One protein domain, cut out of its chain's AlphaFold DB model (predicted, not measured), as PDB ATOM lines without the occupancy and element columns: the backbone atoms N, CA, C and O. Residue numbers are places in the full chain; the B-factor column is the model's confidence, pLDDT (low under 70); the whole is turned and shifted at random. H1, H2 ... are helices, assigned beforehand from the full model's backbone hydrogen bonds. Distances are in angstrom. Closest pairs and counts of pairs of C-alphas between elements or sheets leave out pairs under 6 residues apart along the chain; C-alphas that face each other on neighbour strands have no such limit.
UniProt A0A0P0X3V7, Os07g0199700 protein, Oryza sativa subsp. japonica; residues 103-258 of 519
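AT A GLANCE: This is residues 103 to 258 of the 519 residues of the protein "Os07g0199700 protein" of Oryza sativa subsp. japonica (UniProt A0A0P0X3V7). A compact, rounded body of helices has H3 in its middle, with H4 and H5 beside it in an up-and-down bundle, each running against the one before. On the other side of H3, H2 packs on H3, H1 on H2 and H7 on H1; short H6 packs on H3 and H5. The 156 printed residues have seven named helices, H1 to H7 in order, and no named strand: all helix, with radius of gyration of the C-alphas 15.0 A and spans 40 by 36 by 36 A.

HOW THE PARTS SIT: From residue 103, pass residues 103 to 128, with no named element, to H1, residues 129 to 137. It forms a hairpin with H2, residues 141 to 148; their closest C-alphas, Met 135 and Leu 144, are 6.1 A apart. Next comes the hub, H3, residues 166 to 182, which touches H2 with residues 169 to 176 alone, closest at C-alphas Cys 176 and Trp 141, 5.4 A. H4, residues 186 to 202, touches H3 at a shallow tilt of 14 degrees, opposite ways, closest at C-alphas Ala 189 and Leu 180, 5.4 A. H5, residues 211 to 226, touches H4, closest at C-alphas Gln 215 and Ala 201, 6.1 A. H6, residues 230 to 233, touches H3, closest at C-alphas Gly 230 and Leu 181, 5.1 A. H7, residues 241 to 256, touches H1, closest at C-alphas Gln 246 and Asp 133, 5.3 A. Every O i to N i+4 pair is within hydrogen-bond range in H1, H2, H5 and H7, against 12 of 13 in H3 and 9 of 13 in H4; H6 is too short for one.

IN THESE COORDINATES: Find C-alpha 129 at (30.261, 5.388, -2.564), where H1 begins. H3 runs 23.7 A, H4 22.7 A with a kink of 32 degrees near residue 193, and H5 22.1 A. H7 runs 22.4 A to C-alpha 256 at (25.957, 1.979, -16.353).

THE WHOLE: The C-alphas farthest apart, Ala 123 and Leu 227, are 41.9 A apart. The printed part has no cut; the link from H2 to H3 is long. Look for pLDDT under 70 at residues 103 to 125 and 236 to 240.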
ATOM      1  N   GLN A 103      33.424  27.024 -12.278       32.39
ATOM      2  CA  GLN A 103      32.981  28.365 -12.700       32.39
ATOM      3  C   GLN A 103      32.473  28.381 -14.148       32.39
ATOM      4  O   GLN A 103      31.594  29.171 -14.477       32.39
ATOM      5  N   ALA A 104      32.991  27.494 -15.003       38.41
ATOM      6  CA  ALA A 104      32.505  27.336 -16.373       38.41
ATOM      7  C   ALA A 104      31.128  26.643 -16.451       38.41
ATOM      8  O   ALA A 104      30.430  26.807 -17.449       38.41
ATOM      9  N   ALA A 105      30.737  25.884 -15.419       45.04
ATOM     10  CA  ALA A 105      29.459  25.174 -15.368       45.04
ATOM     11  C   ALA A 105      28.272  26.064 -14.948       45.04
ATOM     12  O   ALA A 105      27.178  25.888 -15.475       45.04
ATOM     13  N   TYR A 106      28.475  27.021 -14.029       42.01
ATOM     14  CA  TYR A 106      27.383  27.800 -13.417       42.01
ATOM     15  C   TYR A 106      27.644  29.323 -13.392       42.01
ATOM     16  O   TYR A 106      27.856  29.906 -12.323       42.01
ATOM     17  N   PRO A 107      27.612  30.008 -14.552       34.47
ATOM     18  CA  PRO A 107      27.734  31.464 -14.626       34.47
ATOM     19  C   PRO A 107      26.450  32.163 -14.129       34.47
ATOM     20  O   PRO A 107      25.609  32.568 -14.928       34.47
ATOM     21  N   GLY A 108      26.295  32.317 -12.810       37.89
ATOM     22  CA  GLY A 108      25.160  33.061 -12.235       37.89
ATOM     23  C   GLY A 108      24.953  32.990 -10.715       37.89
ATOM     24  O   GLY A 108      24.204  33.806 -10.183       37.89
ATOM     25  N   LEU A 109      25.601  32.062  -9.999       38.20
ATOM     26  CA  LEU A 109      25.449  31.956  -8.539       38.20
ATOM     27  C   LEU A 109      26.061  33.175  -7.825       38.20
ATOM     28  O   LEU A 109      27.239  33.492  -8.007       38.20
ATOM     29  N   LEU A 110      25.263  33.853  -6.993       30.81
ATOM     30  CA  LEU A 110      25.724  34.997  -6.200       30.81
ATOM     31  C   LEU A 110      26.700  34.552  -5.093       30.81
ATOM     32  O   LEU A 110      26.484  33.502  -4.485       30.81
ATOM     33  N   PRO A 111      27.707  35.375  -4.725       38.47
ATOM     34  CA  PRO A 111      28.788  35.004  -3.796       38.47
ATOM     35  C   PRO A 111      28.370  34.811  -2.320       38.47
ATOM     36  O   PRO A 111      29.230  34.764  -1.446       38.47
ATOM     37  N   GLY A 112      27.069  34.704  -2.029       32.62
ATOM     38  CA  GLY A 112      26.544  34.201  -0.753       32.62
ATOM     39  C   GLY A 112      26.386  32.675  -0.731       32.62
ATOM     40  O   GLY A 112      26.611  32.059   0.307       32.62
ATOM     41  N   LEU A 113      26.082  32.052  -1.879       33.54
ATOM     42  CA  LEU A 113      26.200  30.603  -2.068       33.54
ATOM     43  C   LEU A 113      27.645  30.281  -2.454       33.54
ATOM     44  O   LEU A 113      27.956  29.994  -3.608       33.54
ATOM     45  N   VAL A 114      28.544  30.382  -1.477       30.87
ATOM     46  CA  VAL A 114      29.930  29.932  -1.624       30.87
ATOM     47  C   VAL A 114      29.919  28.396  -1.631       30.87
ATOM     48  O   VAL A 114      29.663  27.819  -0.573       30.87
ATOM     49  N   PRO A 115      30.183  27.708  -2.763       33.72
ATOM     50  CA  PRO A 115      30.391  26.263  -2.726       33.72
ATOM     51  C   PRO A 115      31.612  25.977  -1.850       33.72
ATOM     52  O   PRO A 115      32.578  26.750  -1.866       33.72
ATOM     53  N   VAL A 116      31.631  24.862  -1.115       34.04
ATOM     54  CA  VAL A 116      32.744  24.538  -0.192       34.04
ATOM     55  C   VAL A 116      33.904  23.890  -0.971       34.04
ATOM     56  O   VAL A 116      34.466  22.843  -0.638       34.04
ATOM     57  N   ALA A 117      34.270  24.554  -2.068       34.37
ATOM     58  CA  ALA A 117      35.264  24.162  -3.048       34.37
ATOM     59  C   ALA A 117      36.684  24.349  -2.490       34.37
ATOM     60  O   ALA A 117      37.351  25.354  -2.731       34.37
ATOM     61  N   GLY A 118      37.157  23.353  -1.741       37.08
ATOM     62  CA  GLY A 118      38.559  23.282  -1.327       37.08
ATOM     63  C   GLY A 118      38.915  22.082  -0.454       37.08
ATOM     64  O   GLY A 118      39.943  21.456  -0.687       37.08
ATOM     65  N   ALA A 119      38.073  21.732   0.523       35.35
ATOM     66  CA  ALA A 119      38.451  20.764   1.558       35.35
ATOM     67  C   ALA A 119      38.364  19.293   1.108       35.35
ATOM     68  O   ALA A 119      39.291  18.526   1.349       35.35
ATOM     69  N   PHE A 120      37.266  18.892   0.455       38.27
ATOM     70  CA  PHE A 120      36.964  17.471   0.199       38.27
ATOM     71  C   PHE A 120      37.355  16.965  -1.203       38.27
ATOM     72  O   PHE A 120      37.280  15.775  -1.480       38.27
ATOM     73  N   LEU A 121      37.798  17.850  -2.102       42.68
ATOM     74  CA  LEU A 121      38.142  17.507  -3.493       42.68
ATOM     75  C   LEU A 121      39.616  17.085  -3.674       42.68
ATOM     76  O   LEU A 121      40.135  17.117  -4.793       42.68
ATOM     77  N   GLY A 122      40.296  16.743  -2.577       40.94
ATOM     78  CA  GLY A 122      41.744  16.569  -2.503       40.94
ATOM     79  C   GLY A 122      42.265  15.242  -3.064       40.94
ATOM     80  O   GLY A 122      42.022  14.189  -2.492       40.94
ATOM     81  N   ALA A 123      43.088  15.350  -4.112       46.94
ATOM     82  CA  ALA A 123      44.032  14.358  -4.650       46.94
ATOM     83  C   ALA A 123      43.494  13.016  -5.187       46.94
ATOM     84  O   ALA A 123      44.014  12.557  -6.205       46.94
ATOM     85  N   ASP A 124      42.496  12.387  -4.567       52.42
ATOM     86  CA  ASP A 124      42.005  11.088  -5.024       52.42
ATOM     87  C   ASP A 124      41.067  11.223  -6.234       52.42
ATOM     88  O   ASP A 124      40.000  11.840  -6.185       52.42
ATOM     89  N   ASN A 125      41.486  10.611  -7.344       66.08
ATOM     90  CA  ASN A 125      40.650  10.374  -8.525       66.08
ATOM     91  C   ASN A 125      39.882   9.041  -8.418       66.08
ATOM     92  O   ASN A 125      39.207   8.643  -9.366       66.08
ATOM     93  N   ALA A 126      40.013   8.328  -7.295       83.18
ATOM     94  CA  ALA A 126      39.274   7.106  -7.025       83.18
ATOM     95  C   ALA A 126      37.783   7.398  -6.796       83.18
ATOM     96  O   ALA A 126      37.411   8.379  -6.151       83.18
ATOM     97  N   PHE A 127      36.925   6.511  -7.292       88.68
ATOM     98  CA  PHE A 127      35.511   6.522  -6.945       88.68
ATOM     99  C   PHE A 127      35.297   5.974  -5.528       88.68
ATOM    100  O   PHE A 127      35.800   4.903  -5.186       88.68
ATOM    101  N   SER A 128      34.474   6.664  -4.743       91.07
ATOM    102  CA  SER A 128      33.920   6.171  -3.479       91.07
ATOM    103  C   SER A 128      32.397   6.357  -3.432       91.07
ATOM    104  O   SER A 128      31.887   7.401  -3.851       91.07
ATOM    105  N   SER A 129      31.697   5.342  -2.900       92.77
ATOM    106  CA  SER A 129      30.261   5.388  -2.564       92.77
ATOM    107  C   SER A 129      30.033   6.387  -1.439       92.77
ATOM    108  O   SER A 129      29.251   7.319  -1.591       92.77
ATOM    109  N   ASP A 130      30.820   6.264  -0.367       94.42
ATOM    110  CA  ASP A 130      30.709   7.058   0.854       94.42
ATOM    111  C   ASP A 130      30.758   8.568   0.566       94.42
ATOM    112  O   ASP A 130      30.091   9.348   1.237       94.42
ATOM    113  N   VAL A 131      31.510   9.001  -0.454       94.05
ATOM    114  CA  VAL A 131      31.568  10.414  -0.878       94.05
ATOM    115  C   VAL A 131      30.229  10.891  -1.446       94.05
ATOM    116  O   VAL A 131      29.772  11.973  -1.085       94.05
ATOM    117  N   ILE A 132      29.570  10.082  -2.282       94.51
ATOM    118  CA  ILE A 132      28.204  10.358  -2.760       94.51
ATOM    119  C   ILE A 132      27.238  10.340  -1.585       94.51
ATOM    120  O   ILE A 132      26.382  11.217  -1.483       94.51
ATOM    121  N   ASP A 133      27.397   9.368  -0.692       95.29
ATOM    122  CA  ASP A 133      26.462   9.150   0.400       95.29
ATOM    123  C   ASP A 133      26.479  10.352   1.371       95.29
ATOM    124  O   ASP A 133      25.423  10.936   1.631       95.29
ATOM    125  N   ASN A 134      27.670  10.840   1.743       95.50
ATOM    126  CA  ASN A 134      27.863  12.086   2.499       95.50
ATOM    127  C   ASN A 134      27.390  13.344   1.736       95.50
ATOM    128  O   ASN A 134      26.852  14.265   2.351       95.50
ATOM    129  N   MET A 135      27.580  13.424   0.411       95.17
ATOM    130  CA  MET A 135      27.120  14.577  -0.384       95.17
ATOM    131  C   MET A 135      25.593  14.662  -0.473       95.17
ATOM    132  O   MET A 135      25.043  15.760  -0.406       95.17
ATOM    133  N   VAL A 136      24.908  13.523  -0.603       93.87
ATOM    134  CA  VAL A 136      23.439  13.446  -0.634       93.87
ATOM    135  C   VAL A 136      22.848  13.733   0.750       93.87
ATOM    136  O   VAL A 136      21.872  14.473   0.842       93.87
ATOM    137  N   GLU A 137      23.450  13.208   1.821       92.07
ATOM    138  CA  GLU A 137      23.026  13.467   3.206       92.07
ATOM    139  C   GLU A 137      23.244  14.932   3.617       92.07
ATOM    140  O   GLU A 137      22.356  15.555   4.195       92.07
ATOM    141  N   GLY A 138      24.386  15.521   3.245       91.94
ATOM    142  CA  GLY A 138      24.692  16.935   3.482       91.94
ATOM    143  C   GLY A 138      24.016  17.923   2.522       91.94
ATOM    144  O   GLY A 138      24.251  19.124   2.641       91.94
ATOM    145  N   GLY A 139      23.222  17.456   1.550       90.57
ATOM    146  CA  GLY A 139      22.560  18.311   0.555       90.57
ATOM    147  C   GLY A 139      23.513  19.080  -0.376       90.57
ATOM    148  O   GLY A 139      23.133  20.111  -0.929       90.57
ATOM    149  N   MET A 140      24.748  18.605  -0.555       93.38
ATOM    150  CA  MET A 140      25.813  19.261  -1.331       93.38
ATOM    151  C   MET A 140      25.665  18.968  -2.835       93.38
ATOM    152  O   MET A 140      26.496  18.307  -3.462       93.38
ATOM    153  N   TRP A 141      24.543  19.398  -3.417       93.69
ATOM    154  CA  TRP A 141      24.114  18.978  -4.757       93.69
ATOM    155  C   TRP A 141      24.992  19.507  -5.904       93.69
ATOM    156  O   TRP A 141      25.163  18.805  -6.903       93.69
ATOM    157  N   PHE A 142      25.584  20.698  -5.761       92.66
ATOM    158  CA  PHE A 142      26.503  21.272  -6.757       92.66
ATOM    159  C   PHE A 142      27.876  20.584  -6.724       92.66
ATOM    160  O   PHE A 142      28.465  20.299  -7.771       92.66
ATOM    161  N   GLU A 143      28.377  20.267  -5.528       93.10
ATOM    162  CA  GLU A 143      29.566  19.442  -5.327       93.10
ATOM    163  C   GLU A 143      29.359  18.024  -5.882       93.10
ATOM    164  O   GLU A 143      30.273  17.480  -6.504       93.10
ATOM    165  N   LEU A 144      28.154  17.459  -5.733       94.67
ATOM    166  CA  LEU A 144      27.789  16.147  -6.271       94.67
ATOM    167  C   LEU A 144      27.741  16.121  -7.807       94.67
ATOM    168  O   LEU A 144      28.333  15.218  -8.395       94.67
ATOM    169  N   ASP A 145      27.100  17.095  -8.470       92.86
ATOM    170  CA  ASP A 145      27.121  17.211  -9.946       92.86
ATOM    171  C   ASP A 145      28.586  17.295 -10.438       92.86
ATOM    172  O   ASP A 145      29.026  16.481 -11.255       92.86
ATOM    173  N   GLY A 146      29.400  18.164  -9.821       91.38
ATOM    174  CA  GLY A 146      30.828  18.307 -10.135       91.38
ATOM    175  C   GLY A 146      31.712  17.086  -9.812       91.38
ATOM    176  O   GLY A 146      32.739  16.888 -10.468       91.38
ATOM    177  N   TYR A 147      31.340  16.254  -8.836       93.26
ATOM    178  CA  TYR A 147      32.013  14.983  -8.539       93.26
ATOM    179  C   TYR A 147      31.639  13.906  -9.566       93.26
ATOM    180  O   TYR A 147      32.525  13.243 -10.109       93.26
ATOM    181  N   LEU A 148      30.353  13.779  -9.912       93.90
ATOM    182  CA  LEU A 148      29.873  12.835 -10.927       93.90
ATOM    183  C   LEU A 148      30.476  13.123 -12.312       93.90
ATOM    184  O   LEU A 148      30.864  12.181 -13.010       93.90
ATOM    185  N   GLN A 149      30.678  14.399 -12.661       92.33
ATOM    186  CA  GLN A 149      31.348  14.824 -13.901       92.33
ATOM    187  C   GLN A 149      32.777  14.269 -14.083       92.33
ATOM    188  O   GLN A 149      33.297  14.311 -15.200       92.33
ATOM    189  N   ARG A 150      33.415  13.733 -13.029       88.61
ATOM    190  CA  ARG A 150      34.726  13.057 -13.110       88.61
ATOM    191  C   ARG A 150      34.639  11.635 -13.677       88.61
ATOM    192  O   ARG A 150      35.605  11.167 -14.271       88.61
ATOM    193  N   PHE A 151      33.499  10.963 -13.494       89.67
ATOM    194  CA  PHE A 151      33.304   9.542 -13.817       89.67
ATOM    195  C   PHE A 151      32.325   9.316 -14.979       89.67
ATOM    196  O   PHE A 151      32.309   8.242 -15.577       89.67
ATOM    197  N   THR A 152      31.501  10.309 -15.324       90.46
ATOM    198  CA  THR A 152      30.539  10.201 -16.429       90.46
ATOM    199  C   THR A 152      31.166  10.586 -17.777       90.46
ATOM    200  O   THR A 152      31.646  11.717 -17.908       90.46
ATOM    201  N   PRO A 153      31.129   9.718 -18.806       84.60
ATOM    202  CA  PRO A 153      31.618  10.055 -20.137       84.60
ATOM    203  C   PRO A 153      30.757  11.144 -20.792       84.60
ATOM    204  O   PRO A 153      29.538  11.201 -20.630       84.60
ATOM    205  N   ARG A 154      31.414  12.016 -21.560       80.45
ATOM    206  CA  ARG A 154      30.777  13.074 -22.361       80.45
ATOM    207  C   ARG A 154      30.313  12.509 -23.705       80.45
ATOM    208  O   ARG A 154      30.883  11.530 -24.189       80.45
ATOM    209  N   SER A 155      29.303  13.116 -24.328       71.84
ATOM    210  CA  SER A 155      28.936  12.739 -25.698       71.84
ATOM    211  C   SER A 155      29.915  13.355 -26.703       71.84
ATOM    212  O   SER A 155      30.539  14.381 -26.444       71.84
ATOM    213  N   PHE A 156      30.015  12.781 -27.905       73.20
ATOM    214  CA  PHE A 156      30.789  13.389 -29.000       73.20
ATOM    215  C   PHE A 156      30.217  14.738 -29.482       73.20
ATOM    216  O   PHE A 156      30.880  15.453 -30.226       73.20
ATOM    217  N   SER A 157      28.985  15.076 -29.084       73.35
ATOM    218  CA  SER A 157      28.253  16.280 -29.490       73.35
ATOM    219  C   SER A 157      28.159  17.363 -28.409       73.35
ATOM    220  O   SER A 157      27.752  18.478 -28.725       73.35
ATOM    221  N   SER A 158      28.500  17.068 -27.149       76.20
ATOM    222  CA  SER A 158      28.397  18.018 -26.039       76.20
ATOM    223  C   SER A 158      29.423  17.749 -24.944       76.20
ATOM    224  O   SER A 158      29.689  16.610 -24.567       76.20
ATOM    225  N   ASN A 159      29.940  18.836 -24.373       80.43
ATOM    226  CA  ASN A 159      30.810  18.791 -23.205       80.43
ATOM    227  C   ASN A 159      30.067  18.517 -21.882       80.43
ATOM    228  O   ASN A 159      30.738  18.177 -20.909       80.43
ATOM    229  N   ASP A 160      28.733  18.636 -21.831       86.23
ATOM    230  CA  ASP A 160      27.934  18.268 -20.651       86.23
ATOM    231  C   ASP A 160      27.591  16.761 -20.689       86.23
ATOM    232  O   ASP A 160      26.825  16.332 -21.561       86.23
ATOM    233  N   PRO A 161      28.114  15.933 -19.762       90.31
ATOM    234  CA  PRO A 161      27.768  14.513 -19.692       90.31
ATOM    235  C   PRO A 161      26.300  14.260 -19.306       90.31
ATOM    236  O   PRO A 161      25.804  13.157 -19.549       90.31
ATOM    237  N   ALA A 162      25.564  15.247 -18.780       92.65
ATOM    238  CA  ALA A 162      24.130  15.114 -18.506       92.65
ATOM    239  C   ALA A 162      23.285  14.909 -19.768       92.65
ATOM    240  O   ALA A 162      22.253  14.244 -19.705       92.65
ATOM    241  N   ILE A 163      23.752  15.385 -20.928       91.34
ATOM    242  CA  ILE A 163      23.145  15.094 -22.239       91.34
ATOM    243  C   ILE A 163      23.071  13.580 -22.479       91.34
ATOM    244  O   ILE A 163      22.089  13.076 -23.023       91.34
ATOM    245  N   LEU A 164      24.100  12.849 -22.038       90.57
ATOM    246  CA  LEU A 164      24.182  11.399 -22.156       90.57
ATOM    247  C   LEU A 164      23.510  10.698 -20.966       90.57
ATOM    248  O   LEU A 164      22.712   9.785 -21.161       90.57
ATOM    249  N   HIS A 165      23.757  11.154 -19.739       93.05
ATOM    250  CA  HIS A 165      23.289  10.525 -18.499       93.05
ATOM    251  C   HIS A 165      22.105  11.266 -17.848       93.05
ATOM    252  O   HIS A 165      22.081  11.465 -16.632       93.05
ATOM    253  N   LYS A 166      21.101  11.648 -18.659       93.88
ATOM    254  CA  LYS A 166      19.963  12.515 -18.276       93.88
ATOM    255  C   LYS A 166      19.366  12.190 -16.895       93.88
ATOM    256  O   LYS A 166      19.232  13.080 -16.065       93.88
ATOM    257  N   ILE A 167      19.059  10.919 -16.609       93.29
ATOM    258  CA  ILE A 167      18.415  10.499 -15.345       93.29
ATOM    259  C   ILE A 167      19.295  10.728 -14.106       93.29
ATOM    260  O   ILE A 167      18.777  11.131 -13.069       93.29
ATOM    261  N   LEU A 168      20.607  10.491 -14.205       95.13
ATOM    262  CA  LEU A 168      21.552  10.698 -13.103       95.13
ATOM    263  C   LEU A 168      21.616  12.183 -12.729       95.13
ATOM    264  O   LEU A 168      21.447  12.548 -11.568       95.13
ATOM    265  N   TYR A 169      21.774  13.042 -13.735       95.36
ATOM    266  CA  TYR A 169      21.881  14.482 -13.528       95.36
ATOM    267  C   TYR A 169      20.547  15.145 -13.180       95.36
ATOM    268  O   TYR A 169      20.548  16.099 -12.411       95.36
ATOM    269  N   LEU A 170      19.400  14.622 -13.627       95.40
ATOM    270  CA  LEU A 170      18.089  15.105 -13.167       95.40
ATOM    271  C   LEU A 170      17.866  14.883 -11.659       95.40
ATOM    272  O   LEU A 170      17.166  15.681 -11.043       95.40
ATOM    273  N   ILE A 171      18.480  13.865 -11.041       93.47
ATOM    274  CA  ILE A 171      18.439  13.689  -9.575       93.47
ATOM    275  C   ILE A 171      19.215  14.824  -8.891       93.47
ATOM    276  O   ILE A 171      18.674  15.501  -8.018       93.47
ATOM    277  N   CYS A 172      20.454  15.080  -9.316       93.18
ATOM    278  CA  CYS A 172      21.310  16.110  -8.718       93.18
ATOM    279  C   CYS A 172      20.777  17.528  -8.975       93.18
ATOM    280  O   CYS A 172      20.712  18.351  -8.060       93.18
ATOM    281  N   ARG A 173      20.320  17.801 -10.203       94.57
ATOM    282  CA  ARG A 173      19.757  19.096 -10.605       94.57
ATOM    283  C   ARG A 173      18.371  19.339  -9.978       94.57
ATOM    284  O   ARG A 173      18.087  20.489  -9.662       94.57
ATOM    285  N   LYS A 174      17.570  18.303  -9.650       94.67
ATOM    286  CA  LYS A 174      16.399  18.447  -8.746       94.67
ATOM    287  C   LYS A 174      16.821  18.972  -7.370       94.67
ATOM    288  O   LYS A 174      16.188  19.890  -6.857       94.67
ATOM    289  N   GLY A 175      17.887  18.417  -6.790       93.31
ATOM    290  CA  GLY A 175      18.416  18.851  -5.494       93.31
ATOM    291  C   GLY A 175      18.898  20.305  -5.498       93.31
ATOM    292  O   GLY A 175      18.455  21.100  -4.671       93.31
ATOM    293  N   CYS A 176      19.714  20.681  -6.492       94.17
ATOM    294  CA  CYS A 176      20.153  22.067  -6.702       94.17
ATOM    295  C   CYS A 176      18.960  23.030  -6.828       94.17
ATOM    296  O   CYS A 176      18.942  24.095  -6.215       94.17
ATOM    297  N   LEU A 177      17.940  22.638  -7.602       95.05
ATOM    298  CA  LEU A 177      16.747  23.451  -7.818       95.05
ATOM    299  C   LEU A 177      15.926  23.629  -6.534       95.05
ATOM    300  O   LEU A 177      15.509  24.749  -6.241       95.05
ATOM    301  N   LYS A 178      15.752  22.567  -5.730       93.75
ATOM    302  CA  LYS A 178      15.088  22.678  -4.423       93.75
ATOM    303  C   LYS A 178      15.848  23.616  -3.482       93.75
ATOM    304  O   LYS A 178      15.204  24.474  -2.891       93.75
ATOM    305  N   MET A 179      17.184  23.547  -3.404       92.78
ATOM    306  CA  MET A 179      17.962  24.506  -2.594       92.78
ATOM    307  C   MET A 179      17.664  25.962  -2.974       92.78
ATOM    308  O   MET A 179      17.494  26.803  -2.094       92.78
ATOM    309  N   LEU A 180      17.593  26.267  -4.274       95.20
ATOM    310  CA  LEU A 180      17.333  27.625  -4.761       95.20
ATOM    311  C   LEU A 180      15.895  28.083  -4.460       95.20
ATOM    312  O   LEU A 180      15.702  29.239  -4.083       95.20
ATOM    313  N   LEU A 181      14.902  27.194  -4.576       94.47
ATOM    314  CA  LEU A 181      13.503  27.491  -4.235       94.47
ATOM    315  C   LEU A 181      13.290  27.646  -2.719       94.47
ATOM    316  O   LEU A 181      12.684  28.628  -2.291       94.47
ATOM    317  N   ASP A 182      13.844  26.746  -1.902       92.02
ATOM    318  CA  ASP A 182      13.759  26.797  -0.436       92.02
ATOM    319  C   ASP A 182      14.458  28.052   0.125       92.02
ATOM    320  O   ASP A 182      13.948  28.709   1.036       92.02
ATOM    321  N   ALA A 183      15.588  28.451  -0.477       94.38
ATOM    322  CA  ALA A 183      16.283  29.709  -0.190       94.38
ATOM    323  C   ALA A 183      15.597  30.959  -0.790       94.38
ATOM    324  O   ALA A 183      16.079  32.074  -0.585       94.38
ATOM    325  N   LYS A 184      14.479  30.794  -1.515       95.33
ATOM    326  CA  LYS A 184      13.696  31.855  -2.186       95.33
ATOM    327  C   LYS A 184      14.482  32.657  -3.235       95.33
ATOM    328  O   LYS A 184      14.141  33.797  -3.553       95.33
ATOM    329  N   LEU A 185      15.521  32.056  -3.810       95.97
ATOM    330  CA  LEU A 185      16.379  32.633  -4.847       95.97
ATOM    331  C   LEU A 185      15.766  32.408  -6.240       95.97
ATOM    332  O   LEU A 185      16.383  31.807  -7.118       95.97
ATOM    333  N   PHE A 186      14.528  32.870  -6.438       95.84
ATOM    334  CA  PHE A 186      13.696  32.494  -7.589       95.84
ATOM    335  C   PHE A 186      14.320  32.826  -8.955       95.84
ATOM    336  O   PHE A 186      14.291  31.983  -9.843       95.84
ATOM    337  N   GLU A 187      14.979  33.979  -9.105       96.31
ATOM    338  CA  GLU A 187      15.689  34.347 -10.345       96.31
ATOM    339  C   GLU A 187      16.850  33.384 -10.667       96.31
ATOM    340  O   GLU A 187      17.116  33.071 -11.829       96.31
ATOM    341  N   GLN A 188      17.530  32.868  -9.635       97.00
ATOM    342  CA  GLN A 188      18.574  31.853  -9.793       97.00
ATOM    343  C   GLN A 188      17.961  30.479 -10.089       97.00
ATOM    344  O   GLN A 188      18.528  29.740 -10.887       97.00
ATOM    345  N   ALA A 189      16.797  30.145  -9.515       96.38
ATOM    346  CA  ALA A 189      16.059  28.922  -9.846       96.38
ATOM    347  C   ALA A 189      15.571  28.918 -11.307       96.38
ATOM    348  O   ALA A 189      15.770  27.924 -12.004       96.38
ATOM    349  N   ASP A 190      15.021  30.037 -11.795       97.19
ATOM    350  CA  ASP A 190      14.641  30.239 -13.202       97.19
ATOM    351  C   ASP A 190      15.847  30.072 -14.133       97.19
ATOM    352  O   ASP A 190      15.821  29.275 -15.075       97.19
ATOM    353  N   SER A 191      16.934  30.797 -13.843       97.68
ATOM    354  CA  SER A 191      18.169  30.750 -14.627       97.68
ATOM    355  C   SER A 191      18.781  29.345 -14.639       97.68
ATOM    356  O   SER A 191      19.180  28.849 -15.695       97.68
ATOM    357  N   PHE A 192      18.800  28.655 -13.495       97.05
ATOM    358  CA  PHE A 192      19.293  27.283 -13.376       97.05
ATOM    359  C   PHE A 192      18.405  26.285 -14.130       97.05
ATOM    360  O   PHE A 192      18.920  25.449 -14.872       97.05
ATOM    361  N   PHE A 193      17.077  26.390 -14.022       97.08
ATOM    362  CA  PHE A 193      16.159  25.540 -14.781       97.08
ATOM    363  C   PHE A 193      16.343  25.731 -16.295       97.08
ATOM    364  O   PHE A 193      16.563  24.752 -17.015       97.08
ATOM    365  N   ALA A 194      16.346  26.978 -16.771       97.04
ATOM    366  CA  ALA A 194      16.485  27.302 -18.191       97.04
ATOM    367  C   ALA A 194      17.861  26.926 -18.778       97.04
ATOM    368  O   ALA A 194      17.935  26.497 -19.928       97.04
ATOM    369  N   SER A 195      18.944  27.060 -18.004       95.01
ATOM    370  CA  SER A 195      20.313  26.756 -18.458       95.01
ATOM    371  C   SER A 195      20.728  25.294 -18.288       95.01
ATOM    372  O   SER A 195      21.503  24.789 -19.097       95.01
ATOM    373  N   SER A 196      20.242  24.611 -17.245       94.10
ATOM    374  CA  SER A 196      20.809  23.332 -16.784       94.10
ATOM    375  C   SER A 196      19.826  22.157 -16.812       94.10
ATOM    376  O   SER A 196      20.271  21.004 -16.795       94.10
ATOM    377  N   ILE A 197      18.511  22.409 -16.858       95.72
ATOM    378  CA  ILE A 197      17.469  21.364 -16.819       95.72
ATOM    379  C   ILE A 197      16.718  21.293 -18.150       95.72
ATOM    380  O   ILE A 197      16.703  20.238 -18.786       95.72
ATOM    381  N   LEU A 198      16.157  22.412 -18.615       94.69
ATOM    382  CA  LEU A 198      15.390  22.491 -19.862       94.69
ATOM    383  C   LEU A 198      16.161  21.987 -21.106       94.69
ATOM    384  O   LEU A 198      15.558  21.283 -21.922       94.69
ATOM    385  N   PRO A 199      17.487  22.205 -21.260       93.00
ATOM    386  CA  PRO A 199      18.231  21.649 -22.391       93.00
ATOM    387  C   PRO A 199      18.270  20.115 -22.429       93.00
ATOM    388  O   PRO A 199      18.457  19.554 -23.505       93.00
ATOM    389  N   LEU A 200      18.044  19.411 -21.310       92.95
ATOM    390  CA  LEU A 200      17.993  17.940 -21.283       92.95
ATOM    391  C   LEU A 200      16.724  17.380 -21.956       92.95
ATOM    392  O   LEU A 200      16.756  16.262 -22.482       92.95
ATOM    393  N   ALA A 201      15.639  18.167 -21.985       91.71
ATOM    394  CA  ALA A 201      14.415  17.863 -22.730       91.71
ATOM    395  C   ALA A 201      14.594  18.065 -24.243       91.71
ATOM    396  O   ALA A 201      14.077  17.273 -25.027       91.71
ATOM    397  N   ALA A 202      15.335  19.103 -24.650       90.35
ATOM    398  CA  ALA A 202      15.627  19.406 -26.056       90.35
ATOM    399  C   ALA A 202      16.796  18.578 -26.634       90.35
ATOM    400  O   ALA A 202      16.948  18.467 -27.852       90.35
ATOM    401  N   ALA A 203      17.639  18.006 -25.772       89.29
ATOM    402  CA  ALA A 203      18.766  17.171 -26.156       89.29
ATOM    403  C   ALA A 203      18.327  15.845 -26.813       89.29
ATOM    404  O   ALA A 203      17.321  15.269 -26.387       89.29
ATOM    405  N   PRO A 204      19.120  15.293 -27.759       88.94
ATOM    406  CA  PRO A 204      18.844  14.007 -28.401       88.94
ATOM    407  C   PRO A 204      18.515  12.868 -27.426       88.94
ATOM    408  O   PRO A 204      18.928  12.883 -26.262       88.94
ATOM    409  N   ALA A 205      17.798  11.863 -27.931       88.85
ATOM    410  CA  ALA A 205      17.435  10.665 -27.182       88.85
ATOM    411  C   ALA A 205      18.674  10.002 -26.555       88.85
ATOM    412  O   ALA A 205      19.676   9.764 -27.236       88.85
ATOM    413  N   SER A 206      18.611   9.699 -25.257       89.84
ATOM    414  CA  SER A 206      19.707   9.022 -24.556       89.84
ATOM    415  C   SER A 206      19.480   7.505 -24.530       89.84
ATOM    416  O   SER A 206      18.427   7.068 -24.067       89.84
ATOM    417  N   PRO A 207      20.476   6.671 -24.893       89.77
ATOM    418  CA  PRO A 207      20.372   5.216 -24.753       89.77
ATOM    419  C   PRO A 207      20.366   4.750 -23.282       89.77
ATOM    420  O   PRO A 207      20.130   3.569 -23.017       89.77
ATOM    421  N   TYR A 208      20.633   5.661 -22.337       91.21
ATOM    422  CA  TYR A 208      20.675   5.447 -20.885       91.21
ATOM    423  C   TYR A 208      19.438   5.995 -20.149       91.21
ATOM    424  O   TYR A 208      19.414   6.019 -18.915       91.21
ATOM    425  N   ALA A 209      18.428   6.448 -20.891       91.32
ATOM    426  CA  ALA A 209      17.157   6.942 -20.378       91.32
ATOM    427  C   ALA A 209      15.995   6.404 -21.233       91.32
ATOM    428  O   ALA A 209      16.204   5.713 -22.230       91.32
ATOM    429  N   ARG A 210      14.768   6.743 -20.842       90.51
ATOM    430  CA  ARG A 210      13.622   6.803 -21.752       90.51
ATOM    431  C   ARG A 210      13.215   8.271 -21.832       90.51
ATOM    432  O   ARG A 210      13.199   8.934 -20.796       90.51
ATOM    433  N   ASP A 211      12.918   8.793 -23.019       90.45
ATOM    434  CA  ASP A 211      12.600  10.222 -23.124       90.45
ATOM    435  C   ASP A 211      11.248  10.569 -22.471       90.45
ATOM    436  O   ASP A 211      11.102  11.680 -21.981       90.45
ATOM    437  N   ASP A 212      10.304   9.628 -22.338       91.89
ATOM    438  CA  ASP A 212       9.059   9.848 -21.584       91.89
ATOM    439  C   ASP A 212       9.306  10.055 -20.076       91.89
ATOM    440  O   ASP A 212       8.825  11.032 -19.502       91.89
ATOM    441  N   ASP A 213      10.139   9.216 -19.452       90.81
ATOM    442  CA  ASP A 213      10.602   9.388 -18.063       90.81
ATOM    443  C   ASP A 213      11.397  10.697 -17.870       90.81
ATOM    444  O   ASP A 213      11.300  11.342 -16.827       90.81
ATOM    445  N   VAL A 214      12.154  11.134 -18.884       93.83
ATOM    446  CA  VAL A 214      12.866  12.426 -18.873       93.83
ATOM    447  C   VAL A 214      11.891  13.602 -18.921       93.83
ATOM    448  O   VAL A 214      12.005  14.499 -18.084       93.83
ATOM    449  N   GLN A 215      10.932  13.610 -19.854       95.29
ATOM    450  CA  GLN A 215       9.966  14.707 -19.984       95.29
ATOM    451  C   GLN A 215       9.057  14.797 -18.751       95.29
ATOM    452  O   GLN A 215       8.875  15.888 -18.216       95.29
ATOM    453  N   ALA A 216       8.565  13.665 -18.232       92.64
ATOM    454  CA  ALA A 216       7.751  13.635 -17.014       92.64
ATOM    455  C   ALA A 216       8.501  14.224 -15.804       92.64
ATOM    456  O   ALA A 216       7.956  15.050 -15.070       92.64
ATOM    457  N   ARG A 217       9.786  13.874 -15.631       93.76
ATOM    458  CA  ARG A 217      10.642  14.460 -14.584       93.76
ATOM    459  C   ARG A 217      10.828  15.964 -14.765       93.76
ATOM    460  O   ARG A 217      10.728  16.699 -13.788       93.76
ATOM    461  N   ILE A 218      11.103  16.422 -15.986       96.05
ATOM    462  CA  ILE A 218      11.331  17.847 -16.270       96.05
ATOM    463  C   ILE A 218      10.045  18.665 -16.091       96.05
ATOM    464  O   ILE A 218      10.123  19.777 -15.578       96.05
ATOM    465  N   HIS A 219       8.873  18.105 -16.398       95.53
ATOM    466  CA  HIS A 219       7.589  18.774 -16.179       95.53
ATOM    467  C   HIS A 219       7.312  19.056 -14.691       95.53
ATOM    468  O   HIS A 219       6.958  20.178 -14.344       95.53
ATOM    469  N   VAL A 220       7.568  18.097 -13.790       92.11
ATOM    470  CA  VAL A 220       7.448  18.324 -12.331       92.11
ATOM    471  C   VAL A 220       8.448  19.383 -11.839       92.11
ATOM    472  O   VAL A 220       8.116  20.211 -10.992       92.11
ATOM    473  N   LEU A 221       9.664  19.408 -12.400       95.51
ATOM    474  CA  LEU A 221      10.654  20.453 -12.100       95.51
ATOM    475  C   LEU A 221      10.199  21.836 -12.593       95.51
ATOM    476  O   LEU A 221      10.432  22.825 -11.902       95.51
ATOM    477  N   GLN A 222       9.523  21.903 -13.741       96.32
ATOM    478  CA  GLN A 222       8.956  23.135 -14.289       96.32
ATOM    479  C   GLN A 222       7.813  23.667 -13.413       96.32
ATOM    480  O   GLN A 222       7.852  24.832 -13.020       96.32
ATOM    481  N   GLN A 223       6.856  22.812 -13.032       96.14
ATOM    482  CA  GLN A 223       5.737  23.181 -12.153       96.14
ATOM    483  C   GLN A 223       6.225  23.791 -10.829       96.14
ATOM    484  O   GLN A 223       5.715  24.821 -10.398       96.14
ATOM    485  N   ALA A 224       7.253  23.206 -10.205       94.08
ATOM    486  CA  ALA A 224       7.832  23.737  -8.970       94.08
ATOM    487  C   ALA A 224       8.478  25.124  -9.137       94.08
ATOM    488  O   ALA A 224       8.426  25.949  -8.222       94.08
ATOM    489  N   VAL A 225       9.069  25.398 -10.304       96.15
ATOM    490  CA  VAL A 225       9.641  26.712 -10.635       96.15
ATOM    491  C   VAL A 225       8.537  27.730 -10.879       96.15
ATOM    492  O   VAL A 225       8.581  28.809 -10.294       96.15
ATOM    493  N   GLU A 226       7.526  27.391 -11.675       95.21
ATOM    494  CA  GLU A 226       6.394  28.269 -11.996       95.21
ATOM    495  C   GLU A 226       5.564  28.617 -10.749       95.21
ATOM    496  O   GLU A 226       5.249  29.786 -10.522       95.21
ATOM    497  N   LEU A 227       5.291  27.631  -9.887       95.08
ATOM    498  CA  LEU A 227       4.548  27.798  -8.629       95.08
ATOM    499  C   LEU A 227       5.405  28.325  -7.464       95.08
ATOM    500  O   LEU A 227       4.872  28.583  -6.385       95.08
ATOM    501  N   ARG A 228       6.720  28.508  -7.671       94.70
ATOM    502  CA  ARG A 228       7.690  28.983  -6.659       94.70
ATOM    503  C   ARG A 228       7.777  28.098  -5.408       94.70
ATOM    504  O   ARG A 228       8.186  28.571  -4.347       94.70
ATOM    505  N   ASP A 229       7.427  26.820  -5.534       87.85
ATOM    506  CA  ASP A 229       7.204  25.920  -4.404       87.85
ATOM    507  C   ASP A 229       8.191  24.744  -4.376       87.85
ATOM    508  O   ASP A 229       8.046  23.742  -5.080       87.85
ATOM    509  N   GLY A 230       9.188  24.848  -3.495       84.74
ATOM    510  CA  GLY A 230      10.166  23.790  -3.242       84.74
ATOM    511  C   GLY A 230       9.578  22.515  -2.625       84.74
ATOM    512  O   GLY A 230      10.266  21.490  -2.619       84.74
ATOM    513  N   ARG A 231       8.324  22.525  -2.141       85.66
ATOM    514  CA  ARG A 231       7.650  21.338  -1.575       85.66
ATOM    515  C   ARG A 231       7.254  20.329  -2.646       85.66
ATOM    516  O   ARG A 231       7.392  19.131  -2.439       85.66
ATOM    517  N   LEU A 232       6.911  20.795  -3.849       85.05
ATOM    518  CA  LEU A 232       6.718  19.930  -5.026       85.05
ATOM    519  C   LEU A 232       8.009  19.176  -5.410       85.05
ATOM    520  O   LEU A 232       7.977  18.162  -6.110       85.05
ATOM    521  N   LEU A 233       9.165  19.649  -4.926       87.72
ATOM    522  CA  LEU A 233      10.463  18.995  -5.079       87.72
ATOM    523  C   LEU A 233      10.915  18.220  -3.840       87.72
ATOM    524  O   LEU A 233      12.050  17.739  -3.819       87.72
ATOM    525  N   GLU A 234      10.067  18.033  -2.836       82.45
ATOM    526  CA  GLU A 234      10.419  17.175  -1.709       82.45
ATOM    527  C   GLU A 234      10.545  15.707  -2.137       82.45
ATOM    528  O   GLU A 234      10.309  15.299  -3.288       82.45
ATOM    529  N   LEU A 235      11.083  14.930  -1.212       70.58
ATOM    530  CA  LEU A 235      11.040  13.481  -1.250       70.58
ATOM    531  C   LEU A 235       9.872  13.063  -0.347       70.58
ATOM    532  O   LEU A 235       9.558  13.812   0.581       70.58
ATOM    533  N   PRO A 236       9.246  11.894  -0.570       68.21
ATOM    534  CA  PRO A 236       8.286  11.350   0.387       68.21
ATOM    535  C   PRO A 236       8.878  11.383   1.800       68.21
ATOM    536  O   PRO A 236      10.049  11.045   1.964       68.21
ATOM    537  N   ALA A 237       8.093  11.788   2.800       61.53
ATOM    538  CA  ALA A 237       8.578  12.085   4.156       61.53
ATOM    539  C   ALA A 237       9.096  10.862   4.954       61.53
ATOM    540  O   ALA A 237       9.401  10.979   6.139       61.53
ATOM    541  N   ASP A 238       9.210   9.696   4.312       60.25
ATOM    542  CA  ASP A 238       9.878   8.513   4.837       60.25
ATOM    543  C   ASP A 238      11.326   8.819   5.259       60.25
ATOM    544  O   ASP A 238      12.127   9.334   4.474       60.25
ATOM    545  N   GLU A 239      11.743   8.276   6.404       50.27
ATOM    546  CA  GLU A 239      13.159   8.173   6.810       50.27
ATOM    547  C   GLU A 239      14.044   7.507   5.731       50.27
ATOM    548  O   GLU A 239      15.251   7.721   5.651       50.27
ATOM    549  N   THR A 240      13.432   6.700   4.859       61.39
ATOM    550  CA  THR A 240      14.109   5.998   3.762       61.39
ATOM    551  C   THR A 240      14.472   6.889   2.570       61.39
ATOM    552  O   THR A 240      15.205   6.429   1.697       61.39
ATOM    553  N   ALA A 241      13.999   8.137   2.494       82.87
ATOM    554  CA  ALA A 241      14.150   9.004   1.322       82.87
ATOM    555  C   ALA A 241      15.611   9.283   0.919       82.87
ATOM    556  O   ALA A 241      15.986   9.079  -0.240       82.87
ATOM    557  N   VAL A 242      16.445   9.709   1.873       89.70
ATOM    558  CA  VAL A 242      17.877   9.978   1.648       89.70
ATOM    559  C   VAL A 242      18.628   8.679   1.292       89.70
ATOM    560  O   VAL A 242      19.220   8.643   0.208       89.70
ATOM    561  N   PRO A 243      18.505   7.571   2.057       90.71
ATOM    562  CA  PRO A 243      19.038   6.262   1.660       90.71
ATOM    563  C   PRO A 243      18.577   5.766   0.280       90.71
ATOM    564  O   PRO A 243      19.384   5.231  -0.481       90.71
ATOM    565  N   LYS A 244      17.308   5.976  -0.100       90.03
ATOM    566  CA  LYS A 244      16.777   5.635  -1.435       90.03
ATOM    567  C   LYS A 244      17.472   6.443  -2.545       90.03
ATOM    568  O   LYS A 244      17.704   5.887  -3.620       90.03
ATOM    569  N   LEU A 245      17.840   7.711  -2.322       91.53
ATOM    570  CA  LEU A 245      18.613   8.507  -3.292       91.53
ATOM    571  C   LEU A 245      20.085   8.087  -3.368       91.53
ATOM    572  O   LEU A 245      20.583   7.860  -4.473       91.53
ATOM    573  N   GLN A 246      20.747   7.943  -2.216       94.41
ATOM    574  CA  GLN A 246      22.117   7.425  -2.088       94.41
ATOM    575  C   GLN A 246      22.262   6.100  -2.859       94.41
ATOM    576  O   GLN A 246      23.097   5.956  -3.759       94.41
ATOM    577  N   GLN A 247      21.351   5.160  -2.596       93.29
ATOM    578  CA  GLN A 247      21.268   3.872  -3.275       93.29
ATOM    579  C   GLN A 247      21.022   4.018  -4.784       93.29
ATOM    580  O   GLN A 247      21.726   3.385  -5.570       93.29
ATOM    581  N   LYS A 248      20.075   4.868  -5.208       93.33
ATOM    582  CA  LYS A 248      19.737   5.073  -6.630       93.33
ATOM    583  C   LYS A 248      20.911   5.610  -7.448       93.33
ATOM    584  O   LYS A 248      21.123   5.151  -8.571       93.33
ATOM    585  N   ILE A 249      21.664   6.569  -6.909       95.13
ATOM    586  CA  ILE A 249      22.821   7.164  -7.593       95.13
ATOM    587  C   ILE A 249      23.944   6.127  -7.707       95.13
ATOM    588  O   ILE A 249      24.445   5.875  -8.804       95.13
ATOM    589  N   ASN A 250      24.291   5.462  -6.604       95.18
ATOM    590  CA  ASN A 250      25.342   4.450  -6.616       95.18
ATOM    591  C   ASN A 250      24.991   3.234  -7.491       95.18
ATOM    592  O   ASN A 250      25.848   2.747  -8.226       95.18
ATOM    593  N   ASP A 251      23.743   2.760  -7.475       94.25
ATOM    594  CA  ASP A 251      23.308   1.648  -8.327       94.25
ATOM    595  C   ASP A 251      23.260   2.037  -9.817       94.25
ATOM    596  O   ASP A 251      23.613   1.210 -10.663       94.25
ATOM    597  N   TYR A 252      22.946   3.298 -10.155       95.34
ATOM    598  CA  TYR A 252      23.081   3.814 -11.525       95.34
ATOM    599  C   TYR A 252      24.534   3.735 -12.013       95.34
ATOM    600  O   TYR A 252      24.777   3.278 -13.131       95.34
ATOM    601  N   LEU A 253      25.504   4.135 -11.182       94.95
ATOM    602  CA  LEU A 253      26.930   4.089 -11.528       94.95
ATOM    603  C   LEU A 253      27.455   2.647 -11.611       94.95
ATOM    604  O   LEU A 253      28.073   2.284 -12.613       94.95
ATOM    605  N   ARG A 254      27.133   1.798 -10.622       93.76
ATOM    606  CA  ARG A 254      27.436   0.350 -10.627       93.76
ATOM    607  C   ARG A 254      26.876  -0.342 -11.865       93.76
ATOM    608  O   ARG A 254      27.531  -1.225 -12.417       93.76
ATOM    609  N   PHE A 255      25.680   0.046 -12.313       94.31
ATOM    610  CA  PHE A 255      25.117  -0.497 -13.538       94.31
ATOM    611  C   PHE A 255      25.779   0.090 -14.781       94.31
ATOM    612  O   PHE A 255      26.397  -0.663 -15.531       94.31
ATOM    613  N   TYR A 256      25.631   1.389 -15.050       93.49
ATOM    614  CA  TYR A 256      25.957   1.979 -16.353       93.49
ATOM    615  C   TYR A 256      27.441   2.286 -16.563       93.49
ATOM    616  O   TYR A 256      27.888   2.183 -17.704       93.49
ATOM    617  N   LEU A 257      28.187   2.611 -15.503       92.58
ATOM    618  CA  LEU A 257      29.569   3.110 -15.564       92.58
ATOM    619  C   LEU A 257      30.589   2.270 -14.750       92.58
ATOM    620  O   LEU A 257      31.469   2.830 -14.091       92.58
ATOM    621  N   PRO A 258      30.514   0.920 -14.754       91.66
ATOM    622  CA  PRO A 258      31.303   0.083 -13.854       91.66
ATOM    623  C   PRO A 258      32.808   0.116 -14.139       91.66
ATOM    624  O   PRO A 258      33.595  -0.195 -13.252       91.66
TER     625      PRO A 258